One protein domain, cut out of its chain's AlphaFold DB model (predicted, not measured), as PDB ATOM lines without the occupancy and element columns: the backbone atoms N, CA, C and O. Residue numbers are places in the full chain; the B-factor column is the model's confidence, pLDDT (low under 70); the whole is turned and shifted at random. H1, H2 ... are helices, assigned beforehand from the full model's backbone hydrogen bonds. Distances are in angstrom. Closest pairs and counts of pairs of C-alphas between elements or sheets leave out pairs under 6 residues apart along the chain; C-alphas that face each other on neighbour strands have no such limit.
ATOM      1  N   ALA A 167      15.346  31.268 -25.108       49.84
ATOM      2  CA  ALA A 167      15.820  31.658 -26.426       49.84
ATOM      3  C   ALA A 167      14.914  31.183 -27.579       49.84
ATOM      4  O   ALA A 167      14.725  31.966 -28.506       49.84
ATOM      5  N   ASP A 168      14.282  30.006 -27.536       54.56
ATOM      6  CA  ASP A 168      13.430  29.534 -28.638       54.56
ATOM      7  C   ASP A 168      12.048  30.201 -28.643       54.56
ATOM      8  O   ASP A 168      11.556  30.584 -29.710       54.56
ATOM      9  N   GLN A 169      11.453  30.485 -27.478       59.84
ATOM     10  CA  GLN A 169      10.238  31.311 -27.425       59.84
ATOM     11  C   GLN A 169      10.532  32.778 -27.748       59.84
ATOM     12  O   GLN A 169       9.770  33.392 -28.493       59.84
ATOM     13  N   SER A 170      11.650  33.325 -27.261       66.12
ATOM     14  CA  SER A 170      12.114  34.671 -27.621       66.12
ATOM     15  C   SER A 170      12.321  34.793 -29.133       66.12
ATOM     16  O   SER A 170      11.802  35.714 -29.756       66.12
ATOM     17  N   LYS A 171      12.968  33.805 -29.758       71.19
ATOM     18  CA  LYS A 171      13.192  33.746 -31.207       71.19
ATOM     19  C   LYS A 171      11.901  33.541 -31.995       71.19
ATOM     20  O   LYS A 171      11.740  34.139 -33.058       71.19
ATOM     21  N   SER A 172      10.960  32.750 -31.482       74.69
ATOM     22  CA  SER A 172       9.629  32.578 -32.081       74.69
ATOM     23  C   SER A 172       8.822  33.879 -32.032       74.69
ATOM     24  O   SER A 172       8.217  34.272 -33.030       74.69
ATOM     25  N   LEU A 173       8.859  34.590 -30.901       78.81
ATOM     26  CA  LEU A 173       8.216  35.893 -30.717       78.81
ATOM     27  C   LEU A 173       8.892  36.978 -31.571       78.81
ATOM     28  O   LEU A 173       8.216  37.806 -32.181       78.81
ATOM     29  N   GLU A 174      10.220  36.938 -31.680       79.56
ATOM     30  CA  GLU A 174      11.010  37.817 -32.538       79.56
ATOM     31  C   GLU A 174      10.675  37.592 -34.018       79.56
ATOM     32  O   GLU A 174      10.466  38.547 -34.767       79.56
ATOM     33  N   MET A 175      10.578  36.337 -34.457       80.00
ATOM     34  CA  MET A 175      10.188  35.997 -35.825       80.00
ATOM     35  C   MET A 175       8.745  36.410 -36.117       80.00
ATOM     36  O   MET A 175       8.477  36.967 -37.186       80.00
ATOM     37  N   ALA A 176       7.837  36.224 -35.157       81.12
ATOM     38  CA  ALA A 176       6.470  36.726 -35.240       81.12
ATOM     39  C   ALA A 176       6.436  38.254 -35.395       81.12
ATOM     40  O   ALA A 176       5.741  38.775 -36.267       81.12
ATOM     41  N   LEU A 177       7.246  38.977 -34.619       81.19
ATOM     42  CA  LEU A 177       7.379  40.430 -34.708       81.19
ATOM     43  C   LEU A 177       7.950  40.883 -36.055       81.19
ATOM     44  O   LEU A 177       7.433  41.813 -36.670       81.19
ATOM     45  N   ARG A 178       8.994  40.215 -36.555       82.00
ATOM     46  CA  ARG A 178       9.577  40.505 -37.874       82.00
ATOM     47  C   ARG A 178       8.556  40.282 -38.994       82.00
ATOM     48  O   ARG A 178       8.477  41.098 -39.913       82.00
ATOM     49  N   ALA A 179       7.764  39.212 -38.917       79.56
ATOM     50  CA  ALA A 179       6.696  38.933 -39.874       79.56
ATOM     51  C   ALA A 179       5.573  39.982 -39.806       79.56
ATOM     52  O   ALA A 179       5.155  40.482 -40.851       79.56
ATOM     53  N   TYR A 180       5.161  40.379 -38.596       78.12
ATOM     54  CA  TYR A 180       4.201  41.460 -38.360       78.12
ATOM     55  C   TYR A 180       4.650  42.773 -39.013       78.12
ATOM     56  O   TYR A 180       3.920  43.367 -39.807       78.12
ATOM     57  N   LEU A 181       5.886  43.200 -38.738       78.81
ATOM     58  CA  LEU A 181       6.451  44.439 -39.274       78.81
ATOM     59  C   LEU A 181       6.582  44.393 -40.804       78.81
ATOM     60  O   LEU A 181       6.191  45.340 -41.485       78.81
ATOM     61  N   LYS A 182       7.047  43.267 -41.367       82.69
ATOM     62  CA  LYS A 182       7.164  43.072 -42.824       82.69
ATOM     63  C   LYS A 182       5.817  43.116 -43.546       82.69
ATOM     64  O   LYS A 182       5.763  43.531 -44.700       82.69
ATOM     65  N   ALA A 183       4.748  42.709 -42.875       79.75
ATOM     66  CA  ALA A 183       3.390  42.771 -43.393       79.75
ATOM     67  C   ALA A 183       2.715  44.144 -43.189       79.75
ATOM     68  O   ALA A 183       1.524  44.280 -43.454       79.75
ATOM     69  N   GLY A 184       3.463  45.166 -42.756       76.50
ATOM     70  CA  GLY A 184       2.975  46.538 -42.602       76.50
ATOM     71  C   GLY A 184       2.564  46.912 -41.178       76.50
ATOM     72  O   GLY A 184       1.966  47.970 -40.986       76.50
ATOM     73  N   GLY A 185       2.866  46.072 -40.182       79.75
ATOM     74  CA  GLY A 185       2.531  46.329 -38.783       79.75
ATOM     75  C   GLY A 185       1.039  46.616 -38.595       79.75
ATOM     76  O   GLY A 185       0.192  45.928 -39.165       79.75
ATOM     77  N   GLU A 186       0.705  47.670 -37.847       75.06
ATOM     78  CA  GLU A 186      -0.695  48.065 -37.621       75.06
ATOM     79  C   GLU A 186      -1.427  48.416 -38.924       75.06
ATOM     80  O   GLU A 186      -2.598  48.073 -39.091       75.06
ATOM     81  N   ALA A 187      -0.732  49.047 -39.876       77.31
ATOM     82  CA  ALA A 187      -1.304  49.414 -41.171       77.31
ATOM     83  C   ALA A 187      -1.618  48.186 -42.048       77.31
ATOM     84  O   ALA A 187      -2.438  48.280 -42.960       77.31
ATOM     85  N   GLY A 188      -1.000  47.036 -41.759       72.06
ATOM     86  CA  GLY A 188      -1.278  45.758 -42.414       72.06
ATOM     87  C   GLY A 188      -2.563  45.072 -41.935       72.06
ATOM     88  O   GLY A 188      -3.075  44.182 -42.612       72.06
ATOM     89  N   GLY A 189      -3.127  45.471 -40.791       78.56
ATOM     90  CA  GLY A 189      -4.375  44.907 -40.273       78.56
ATOM     91  C   GLY A 189      -4.316  43.386 -40.050       78.56
ATOM     92  O   GLY A 189      -3.373  42.857 -39.462       78.56
ATOM     93  N   SER A 190      -5.338  42.656 -40.508       71.81
ATOM     94  CA  SER A 190      -5.476  41.212 -40.255       71.81
ATOM     95  C   SER A 190      -4.414  40.349 -40.944       71.81
ATOM     96  O   SER A 190      -4.108  39.263 -40.456       71.81
ATOM     97  N   SER A 191      -3.832  40.807 -42.057       71.94
ATOM     98  CA  SER A 191      -2.783  40.060 -42.763       71.94
ATOM     99  C   SER A 191      -1.457  40.081 -42.000       71.94
ATOM    100  O   SER A 191      -0.754  39.071 -41.980       71.94
ATOM    101  N   ALA A 192      -1.149  41.184 -41.312       73.19
ATOM    102  CA  ALA A 192       0.035  41.290 -40.467       73.19
ATOM    103  C   ALA A 192      -0.053  40.396 -39.232       73.19
ATOM    104  O   ALA A 192       0.923  39.734 -38.881       73.19
ATOM    105  N   LEU A 193      -1.236  40.311 -38.621       74.00
ATOM    106  CA  LEU A 193      -1.481  39.392 -37.514       74.00
ATOM    107  C   LEU A 193      -1.363  37.926 -37.962       74.00
ATOM    108  O   LEU A 193      -0.654  37.155 -37.325       74.00
ATOM    109  N   ALA A 194      -1.980  37.555 -39.089       73.44
ATOM    110  CA  ALA A 194      -1.891  36.196 -39.625       73.44
ATOM    111  C   ALA A 194      -0.443  35.791 -39.966       73.44
ATOM    112  O   ALA A 194      -0.035  34.659 -39.701       73.44
ATOM    113  N   ALA A 195       0.353  36.719 -40.510       75.69
ATOM    114  CA  ALA A 195       1.772  36.498 -40.781       75.69
ATOM    115  C   ALA A 195       2.584  36.292 -39.491       75.69
ATOM    116  O   ALA A 195       3.440  35.408 -39.444       75.69
ATOM    117  N   ALA A 196       2.296  37.073 -38.446       76.19
ATOM    118  CA  ALA A 196       2.935  36.950 -37.139       76.19
ATOM    119  C   ALA A 196       2.634  35.595 -36.486       76.19
ATOM    120  O   ALA A 196       3.559  34.878 -36.106       76.19
ATOM    121  N   THR A 197       1.354  35.212 -36.439       74.56
ATOM    122  CA  THR A 197       0.911  33.920 -35.904       74.56
ATOM    123  C   THR A 197       1.562  32.769 -36.673       74.56
ATOM    124  O   THR A 197       2.142  31.872 -36.069       74.56
ATOM    125  N   GLY A 198       1.560  32.808 -38.011       76.19
ATOM    126  CA  GLY A 198       2.198  31.771 -38.829       76.19
ATOM    127  C   GLY A 198       3.702  31.619 -38.567       76.19
ATOM    128  O   GLY A 198       4.200  30.498 -38.480       76.19
ATOM    129  N   ALA A 199       4.423  32.730 -38.396       77.38
ATOM    130  CA  ALA A 199       5.855  32.711 -38.098       77.38
ATOM    131  C   ALA A 199       6.168  32.201 -36.682       77.38
ATOM    132  O   ALA A 199       7.153  31.485 -36.507       77.38
ATOM    133  N   PHE A 200       5.320  32.518 -35.698       76.19
ATOM    134  CA  PHE A 200       5.434  32.006 -34.331       76.19
ATOM    135  C   PHE A 200       5.363  30.471 -34.296       76.19
ATOM    136  O   PHE A 200       6.229  29.807 -33.728       76.19
ATOM    137  N   TRP A 201       4.368  29.889 -34.972       74.38
ATOM    138  CA  TRP A 201       4.179  28.436 -35.008       74.38
ATOM    139  C   TRP A 201       5.203  27.715 -35.889       74.38
ATOM    140  O   TRP A 201       5.640  26.619 -35.544       74.38
ATOM    141  N   GLY A 202       5.635  28.332 -36.992       74.06
ATOM    142  CA  GLY A 202       6.644  27.760 -37.888       74.06
ATOM    143  C   GLY A 202       8.023  27.557 -37.247       74.06
ATOM    144  O   GLY A 202       8.813  26.775 -37.765       74.06
ATOM    145  N   MET A 203       8.301  28.230 -36.124       71.75
ATOM    146  CA  MET A 203       9.559  28.130 -35.372       71.75
ATOM    147  C   MET A 203       9.468  27.228 -34.137       71.75
ATOM    148  O   MET A 203      10.427  27.153 -33.378       71.75
ATOM    149  N   GLY A 204       8.345  26.531 -33.940       60.59
ATOM    150  CA  GLY A 204       8.174  25.665 -32.779       60.59
ATOM    151  C   GLY A 204       7.734  26.411 -31.521       60.59
ATOM    152  O   GLY A 204       8.021  25.940 -30.429       60.59
ATOM    153  N   GLY A 205       6.978  27.513 -31.646       59.56
ATOM    154  CA  GLY A 205       6.311  28.210 -30.531       59.56
ATOM    155  C   GLY A 205       5.262  27.376 -29.770       59.56
ATOM    156  O   GLY A 205       4.330  27.925 -29.186       59.56
ATOM    157  N   ALA A 206       5.384  26.048 -29.798       54.72
ATOM    158  CA  ALA A 206       4.552  25.103 -29.089       54.72
ATOM    159  C   ALA A 206       4.744  25.286 -27.585       54.72
ATOM    160  O   ALA A 206       5.666  24.755 -26.977       54.72
ATOM    161  N   MET A 207       3.822  26.012 -26.961       52.72
ATOM    162  CA  MET A 207       3.536  25.731 -25.567       52.72
ATOM    163  C   MET A 207       2.850  24.360 -25.510       52.72
ATOM    164  O   MET A 207       1.949  24.092 -26.306       52.72
ATOM    165  N   GLY A 208       3.245  23.504 -24.566       44.75
ATOM    166  CA  GLY A 208       2.608  22.212 -24.274       44.75
ATOM    167  C   GLY A 208       1.167  22.314 -23.743       44.75
ATOM    168  O   GLY A 208       0.736  21.479 -22.960       44.75
ATOM    169  N   VAL A 209       0.411  23.340 -24.139       47.28
ATOM    170  CA  VAL A 209      -0.998  23.539 -23.787       47.28
ATOM    171  C   VAL A 209      -1.864  22.743 -24.754       47.28
ATOM    172  O   VAL A 209      -2.338  23.243 -25.776       47.28
ATOM    173  N   MET A 210      -2.083  21.471 -24.430       39.12
ATOM    174  CA  MET A 210      -3.172  20.721 -25.049       39.12
ATOM    175  C   MET A 210      -4.504  21.412 -24.713       39.12
ATOM    176  O   MET A 210      -4.894  21.481 -23.554       39.12
ATOM    177  N   GLY A 211      -5.200  21.935 -25.729       48.00
ATOM    178  CA  GLY A 211      -6.568  22.460 -25.598       48.00
ATOM    179  C   GLY A 211      -6.743  23.980 -25.697       48.00
ATOM    180  O   GLY A 211      -7.882  24.442 -25.675       48.00
ATOM    181  N   VAL A 212      -5.671  24.763 -25.861       51.88
ATOM    182  CA  VAL A 212      -5.758  26.221 -26.078       51.88
ATOM    183  C   VAL A 212      -5.720  26.537 -27.579       51.88
ATOM    184  O   VAL A 212      -4.934  25.951 -28.322       51.88
ATOM    185  N   ASN A 213      -6.574  27.455 -28.052       74.19
ATOM    186  CA  ASN A 213      -6.551  27.911 -29.447       74.19
ATOM    187  C   ASN A 213      -5.200  28.584 -29.765       74.19
ATOM    188  O   ASN A 213      -4.638  29.301 -28.938       74.19
ATOM    189  N   ALA A 214      -4.690  28.388 -30.981       65.75
ATOM    190  CA  ALA A 214      -3.420  28.937 -31.446       65.75
ATOM    191  C   ALA A 214      -3.322  30.468 -31.280       65.75
ATOM    192  O   ALA A 214      -2.265  30.992 -30.922       65.75
ATOM    193  N   ASP A 215      -4.429  31.183 -31.485       70.62
ATOM    194  CA  ASP A 215      -4.486  32.638 -31.297       70.62
ATOM    195  C   ASP A 215      -4.377  33.042 -29.817       70.62
ATOM    196  O   ASP A 215      -3.743  34.049 -29.490       70.62
ATOM    197  N   ASP A 216      -4.940  32.237 -28.914       73.56
ATOM    198  CA  ASP A 216      -4.913  32.489 -27.472       73.56
ATOM    199  C   ASP A 216      -3.524  32.203 -26.893       73.56
ATOM    200  O   ASP A 216      -3.015  32.997 -26.102       73.56
ATOM    201  N   ALA A 217      -2.866  31.127 -27.335       67.44
ATOM    202  CA  ALA A 217      -1.496  30.808 -26.930       67.44
ATOM    203  C   ALA A 217      -0.498  31.883 -27.396       67.44
ATOM    204  O   ALA A 217       0.355  32.326 -26.623       67.44
ATOM    205  N   PHE A 218      -0.648  32.373 -28.631       74.62
ATOM    206  CA  PHE A 218       0.161  33.475 -29.150       74.62
ATOM    207  C   PHE A 218      -0.079  34.779 -28.372       74.62
ATOM    208  O   PHE A 218       0.866  35.475 -27.992       74.62
ATOM    209  N   LEU A 219      -1.341  35.090 -28.056       80.56
ATOM    210  CA  LEU A 219      -1.694  36.240 -27.229       80.56
ATOM    211  C   LEU A 219      -1.111  36.141 -25.812       80.56
ATOM    212  O   LEU A 219      -0.595  37.133 -25.298       80.56
ATOM    213  N   MET A 220      -1.156  34.968 -25.182       73.00
ATOM    214  CA  MET A 220      -0.537  34.745 -23.871       73.00
ATOM    215  C   MET A 220       0.969  35.014 -23.906       73.00
ATOM    216  O   MET A 220       1.471  35.716 -23.027       73.00
ATOM    217  N   ALA A 221       1.670  34.537 -24.939       73.75
ATOM    218  CA  ALA A 221       3.103  34.779 -25.106       73.75
ATOM    219  C   ALA A 221       3.423  36.282 -25.221       73.75
ATOM    220  O   ALA A 221       4.296  36.785 -24.509       73.75
ATOM    221  N   ILE A 222       2.659  37.024 -26.033       80.38
ATOM    222  CA  ILE A 222       2.801  38.484 -26.170       80.38
ATOM    223  C   ILE A 222       2.576  39.185 -24.825       80.38
ATOM    224  O   ILE A 222       3.371  40.035 -24.418       80.38
ATOM    225  N   ARG A 223       1.502  38.838 -24.109       84.81
ATOM    226  CA  ARG A 223       1.171  39.459 -22.819       84.81
ATOM    227  C   ARG A 223       2.252  39.197 -21.777       84.81
ATOM    228  O   ARG A 223       2.649  40.133 -21.088       84.81
ATOM    229  N   LYS A 224       2.751  37.960 -21.700       75.75
ATOM    230  CA  LYS A 224       3.818  37.557 -20.776       75.75
ATOM    231  C   LYS A 224       5.108  38.341 -21.037       75.75
ATOM    232  O   LYS A 224       5.713  38.841 -20.093       75.75
ATOM    233  N   TYR A 225       5.478  38.522 -22.306       81.19
ATOM    234  CA  TYR A 225       6.611  39.370 -22.686       81.19
ATOM    235  C   TYR A 225       6.403  40.836 -22.274       81.19
ATOM    236  O   TYR A 225       7.265  41.445 -21.649       81.19
ATOM    237  N   LEU A 226       5.242  41.419 -22.569       82.62
ATOM    238  CA  LEU A 226       4.962  42.815 -22.218       82.62
ATOM    239  C   LEU A 226       4.967  43.054 -20.700       82.62
ATOM    240  O   LEU A 226       5.437  44.094 -20.237       82.62
ATOM    241  N   GLN A 227       4.489  42.086 -19.919       78.50
ATOM    242  CA  GLN A 227       4.571  42.131 -18.460       78.50
ATOM    243  C   GLN A 227       6.022  42.101 -17.972       78.50
ATOM    244  O   GLN A 227       6.366  42.879 -17.083       78.50
ATOM    245  N   SER A 228       6.881  41.261 -18.566       77.00
ATOM    246  CA  SER A 228       8.286  41.158 -18.150       77.00
ATOM    247  C   SER A 228       9.089  42.432 -18.427       77.00
ATOM    248  O   SER A 228      10.011  42.741 -17.675       77.00
ATOM    249  N   VAL A 229       8.703  43.221 -19.437       80.44
ATOM    250  CA  VAL A 229       9.305  44.535 -19.729       80.44
ATOM    251  C   VAL A 229       8.577  45.720 -19.068       80.44
ATOM    252  O   VAL A 229       8.853  46.875 -19.387       80.44
ATOM    253  N   GLY A 230       7.653  45.464 -18.132       85.81
ATOM    254  CA  GLY A 230       7.033  46.497 -17.293       85.81
ATOM    255  C   GLY A 230       5.837  47.238 -17.904       85.81
ATOM    256  O   GLY A 230       5.443  48.290 -17.393       85.81
ATOM    257  N   VAL A 231       5.223  46.722 -18.973       88.12
ATOM    258  CA  VAL A 231       4.014  47.320 -19.561       88.12
ATOM    259  C   VAL A 231       2.796  47.010 -18.687       88.12
ATOM    260  O   VAL A 231       2.233  45.913 -18.697       88.12
ATOM    261  N   THR A 232       2.351  48.020 -17.940       80.19
ATOM    262  CA  THR A 232       1.110  47.952 -17.157       80.19
ATOM    263  C   THR A 232      -0.101  47.821 -18.098       80.19
ATOM    264  O   THR A 232      -0.177  48.495 -19.123       80.19
ATOM    265  N   ASN A 233      -1.052  46.935 -17.776       87.50
ATOM    266  CA  ASN A 233      -2.241  46.565 -18.581       87.50
ATOM    267  C   ASN A 233      -2.038  45.568 -19.736       87.50
ATOM    268  O   ASN A 233      -2.985  45.320 -20.487       87.50
ATOM    269  N   ALA A 234      -0.869  44.936 -19.863       83.00
ATOM    270  CA  ALA A 234      -0.647  43.894 -20.870       83.00
ATOM    271  C   ALA A 234      -1.721  42.781 -20.841       83.00
ATOM    272  O   ALA A 234      -2.210  42.373 -21.892       83.00
ATOM    273  N   SER A 235      -2.190  42.364 -19.658       82.69
ATOM    274  CA  SER A 235      -3.229  41.329 -19.494       82.69
ATOM    275  C   SER A 235      -4.570  41.657 -20.169       82.69
ATOM    276  O   SER A 235      -5.322  40.744 -20.505       82.69
ATOM    277  N   GLN A 236      -4.863  42.938 -20.412       88.19
ATOM    278  CA  GLN A 236      -6.114  43.401 -21.024       88.19
ATOM    279  C   GLN A 236      -6.000  43.617 -22.543       88.19
ATOM    280  O   GLN A 236      -6.989  43.935 -23.205       88.19
ATOM    281  N   MET A 237      -4.804  43.469 -23.122       86.62
ATOM    282  CA  MET A 237      -4.583  43.712 -24.548       86.62
ATOM    283  C   MET A 237      -5.103  42.550 -25.388       86.62
ATOM    284  O   MET A 237      -4.929  41.393 -25.022       86.62
ATOM    285  N   ASN A 238      -5.720  42.840 -26.533       87.12
ATOM    286  CA  ASN A 238      -5.939  41.833 -27.574       87.12
ATOM    287  C   ASN A 238      -4.652  41.645 -28.405       87.12
ATOM    288  O   ASN A 238      -3.703  42.410 -28.245       87.12
ATOM    289  N   ALA A 239      -4.614  40.653 -29.299       75.44
ATOM    290  CA  ALA A 239      -3.398  40.311 -30.051       75.44
ATOM    291  C   ALA A 239      -2.830  41.472 -30.875       75.44
ATOM    292  O   ALA A 239      -1.624  41.700 -30.861       75.44
ATOM    293  N   SER A 240      -3.693  42.260 -31.518       73.75
ATOM    294  CA  SER A 240      -3.268  43.429 -32.293       73.75
ATOM    295  C   SER A 240      -2.634  44.511 -31.411       73.75
ATOM    296  O   SER A 240      -1.523  44.947 -31.703       73.75
ATOM    297  N   LYS A 241      -3.283  44.898 -30.302       83.00
ATOM    298  CA  LYS A 241      -2.723  45.880 -29.354       83.00
ATOM    299  C   LYS A 241      -1.440  45.376 -28.694       83.00
ATOM    300  O   LYS A 241      -0.513  46.152 -28.504       83.00
ATOM    301  N   GLY A 242      -1.388  44.085 -28.369       82.19
ATOM    302  CA  GLY A 242      -0.202  43.456 -27.802       82.19
ATOM    303  C   GLY A 242       0.988  43.513 -28.762       82.19
ATOM    304  O   GLY A 242       2.060  43.955 -28.371       82.19
ATOM    305  N   LEU A 243       0.803  43.140 -30.034       76.12
ATOM    306  CA  LEU A 243       1.862  43.219 -31.049       76.12
ATOM    307  C   LEU A 243       2.322  44.650 -31.322       76.12
ATOM    308  O   LEU A 243       3.514  44.879 -31.513       76.12
ATOM    309  N   ALA A 244       1.396  45.608 -31.333       76.88
ATOM    310  CA  ALA A 244       1.725  47.018 -31.481       76.88
ATOM    311  C   ALA A 244       2.605  47.528 -30.333       76.88
ATOM    312  O   ALA A 244       3.657  48.118 -30.577       76.88
ATOM    313  N   GLU A 245       2.223  47.247 -29.085       85.12
ATOM    314  CA  GLU A 245       3.031  47.649 -27.931       85.12
ATOM    315  C   GLU A 245       4.366  46.896 -27.906       85.12
ATOM    316  O   GLU A 245       5.405  47.489 -27.626       85.12
ATOM    317  N   MET A 246       4.375  45.620 -28.305       80.56
ATOM    318  CA  MET A 246       5.593  44.822 -28.443       80.56
ATOM    319  C   MET A 246       6.540  45.427 -29.480       80.56
ATOM    320  O   MET A 246       7.726  45.575 -29.208       80.56
ATOM    321  N   ALA A 247       6.026  45.877 -30.625       81.12
ATOM    322  CA  ALA A 247       6.804  46.604 -31.625       81.12
ATOM    323  C   ALA A 247       7.349  47.952 -31.120       81.12
ATOM    324  O   ALA A 247       8.277  48.497 -31.712       81.12
ATOM    325  N   ARG A 248       6.792  48.507 -30.040       83.81
ATOM    326  CA  ARG A 248       7.257  49.760 -29.439       83.81
ATOM    327  C   ARG A 248       8.391  49.547 -28.436       83.81
ATOM    328  O   ARG A 248       9.250  50.414 -28.302       83.81
ATOM    329  N   VAL A 249       8.376  48.420 -27.725       81.81
ATOM    330  CA  VAL A 249       9.309  48.135 -26.618       81.81
ATOM    331  C   VAL A 249      10.398  47.120 -26.977       81.81
ATOM    332  O   VAL A 249      11.441  47.096 -26.329       81.81
ATOM    333  N   HIS A 250      10.194  46.296 -28.008       82.50
ATOM    334  CA  HIS A 250      11.127  45.234 -28.381       82.50
ATOM    335  C   HIS A 250      12.292  45.776 -29.241       82.50
ATOM    336  O   HIS A 250      12.042  46.360 -30.300       82.50
ATOM    337  N   PRO A 251      13.569  45.525 -28.880       76.56
ATOM    338  CA  PRO A 251      14.743  46.073 -29.582       76.56
ATOM    339  C   PRO A 251      14.768  45.818 -31.097       76.56
ATOM    340  O   PRO A 251      15.091  46.705 -31.881       76.56
ATOM    341  N   VAL A 252      14.352  44.624 -31.523       75.88
ATOM    342  CA  VAL A 252      14.304  44.227 -32.944       75.88
ATOM    343  C   VAL A 252      13.371  45.096 -33.792       75.88
ATOM    344  O   VAL A 252      13.651  45.330 -34.967       75.88
ATOM    345  N   ALA A 253      12.279  45.612 -33.224       74.56
ATOM    346  CA  ALA A 253      11.418  46.538 -33.953       74.56
ATOM    347  C   ALA A 253      12.095  47.901 -34.146       74.56
ATOM    348  O   ALA A 253      12.028  48.473 -35.233       74.56
ATOM    349  N   THR A 254      12.820  48.381 -33.134       76.44
ATOM    350  CA  THR A 254      13.640  49.595 -33.231       76.44
ATOM    351  C   THR A 254      14.686  49.475 -34.342       76.44
ATOM    352  O   THR A 254      14.808  50.381 -35.166       76.44
ATOM    353  N   GLU A 255      15.390  48.341 -34.421       75.19
ATOM    354  CA  GLU A 255      16.338  48.063 -35.511       75.19
ATOM    355  C   GLU A 255      15.655  48.055 -36.885       75.19
ATOM    356  O   GLU A 255      16.163  48.649 -37.837       75.19
ATOM    357  N   TYR A 256      14.477  47.436 -36.991       75.19
ATOM    358  CA  TYR A 256      13.707  47.389 -38.233       75.19
ATOM    359  C   TYR A 256      13.324  48.790 -38.739       75.19
ATOM    360  O   TYR A 256      13.531  49.104 -39.913       75.19
ATOM    361  N   TYR A 257      12.814  49.662 -37.862       73.81
ATOM    362  CA  TYR A 257      12.465  51.039 -38.230       73.81
ATOM    363  C   TYR A 257      13.694  51.891 -38.572       73.81
ATOM    364  O   TYR A 257      13.629  52.734 -39.475       73.81
ATOM    365  N   ALA A 258      14.828  51.652 -37.906       75.12
ATOM    366  CA  ALA A 258      16.091  52.307 -38.233       75.12
ATOM    367  C   ALA A 258      16.587  51.938 -39.644       75.12
ATOM    368  O   ALA A 258      17.107  52.800 -40.345       75.12
ATOM    369  N   MET A 259      16.371  50.694 -40.092       74.06
ATOM    370  CA  MET A 259      16.715  50.255 -41.454       74.06
ATOM    371  C   MET A 259      15.774  50.809 -42.531       74.06
ATOM    372  O   MET A 259      16.199  51.002 -43.669       74.06
ATOM    373  N   GLN A 260      14.499  51.041 -42.205       73.81
ATOM    374  CA  GLN A 260      13.528  51.589 -43.162       73.81
ATOM    375  C   GLN A 260      13.596  53.105 -43.314       73.81
ATOM    376  O   GLN A 260      13.146  53.638 -44.328       73.81
ATOM    377  N   SER A 261      14.145  53.802 -42.322       70.62
ATOM    378  CA  SER A 261      14.373  55.236 -42.420       70.62
ATOM    379  C   SER A 261      15.508  55.471 -43.421       70.62
ATOM    380  O   SER A 261      16.640  55.081 -43.135       70.62
TER     381      SER A 261
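What this domain is: This is residues 167 to 261 of the 353 residues of an uncharacterized protein of Vavraia culicis (isolate floridensis) (UniProt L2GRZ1). Two pairs of helices, H1 with H3 and H4 with H5, are crossed over each other nearly at right angles; within each pair the helices lie side by side, H1 and H3 running opposite ways, H4 and H5 the same way. H6 lies beside part of H1 and makes a corner with the end of H5, the four-residue H2 sits at the turn from H1 to H3, and the long link of residues 203 to 213 loops round to the far end of the longest axis from H6. The printed part has 95 residues with six named helices, H1 to H6 in order along the chain, and no named strand; the class is all helix. The whole is compact, with a radius of gyration of the C-alphas of 12.4 A, and its C-alphas span 42 by 28 by 26 A.

How they stand to each other: H1, residues 167 to 182, and H3, residues 190 to 202, touch with 25 pairs of C-alphas within 8 A, at a shallow tilt of 27 degrees, opposite ways; their closest C-alphas, of Ala 176 and Ala 196, are 4.0 A apart. Between them in the chain, H2, residues 185 to 188, meets H1 only through their tight link. H2 and H3 are close but not clearly touching, with the C-alphas of Gly 185 and Ala 192 closest at 5.9 A. H4, residues 214 to 228, touches residues 197 to 200 of H3 with its residues 214 to 218 alone, about perpendicular at 87 degrees; the closest C-alphas are those of Thr 197 and Phe 218, 6.8 A apart. H4 and H1 are close but not clearly touching, the C-alphas of Leu 173 and Ile 222 being closest at 7.5 A. H5, residues 239 to 249, is the hub, touching four other helices. It touches H4 at a shallow tilt of 32 degrees, the same way, with the C-alphas of Leu 219 and Ala 239 closest at 5.2 A. It touches residues 177 to 181 of H1 about perpendicular, at 80 degrees; the closest C-alphas, of Leu 177 and Ala 247, are 6.9 A apart. H2 and H5 only just touch, with 3 pairs of C-alphas within 8 A, the closest being those of Glu 186 and Ala 244 at 6.7 A. H6, residues 251 to 260, and H5 touch only at the corner by their link, and only just, with 3 pairs within 8 A; the C-alphas of Ala 247 and Ala 253 are closest at 5.2 A. H6 touches residues 174 to 181 of H1 at a shallow tilt of 29 degrees, the same way, with the C-alphas of Glu 174 and Val 252 closest at 7.2 A. H6 is apart from H2, H3 and H4, and H2 is apart from H4. In H1, H3, H4, H5 and H6 every O i to N i+4 pair is within hydrogen-bond range; H2 is too short for such a pair.

Where its parts are: H1, 16 residues, begins at C-alpha 167 at (15.820, 31.658, -26.426) and is 21.8 A from first to last C-alpha. H2 is 5.3 A long and H3 18.3 A. H4 is 21.5 A long. H5, 15.3 A, begins at C-alpha 239 at (-3.398, 40.311, -30.051). H6, 14.7 A, ends at C-alpha 260 at (13.528, 51.589, -43.162).

The domain as a whole: The two C-alphas farthest apart are those of Met 210 and Ser 261, at 42.4 A. The printed part has no cut. The link from H3 to H4 is long, with 11 residues; that from H4 to H5 is short, and the other three are tight. The mean pLDDT of the printed part is 74.4, and residues 167 to 170, 204 to 212, 214 and 217 are under 70.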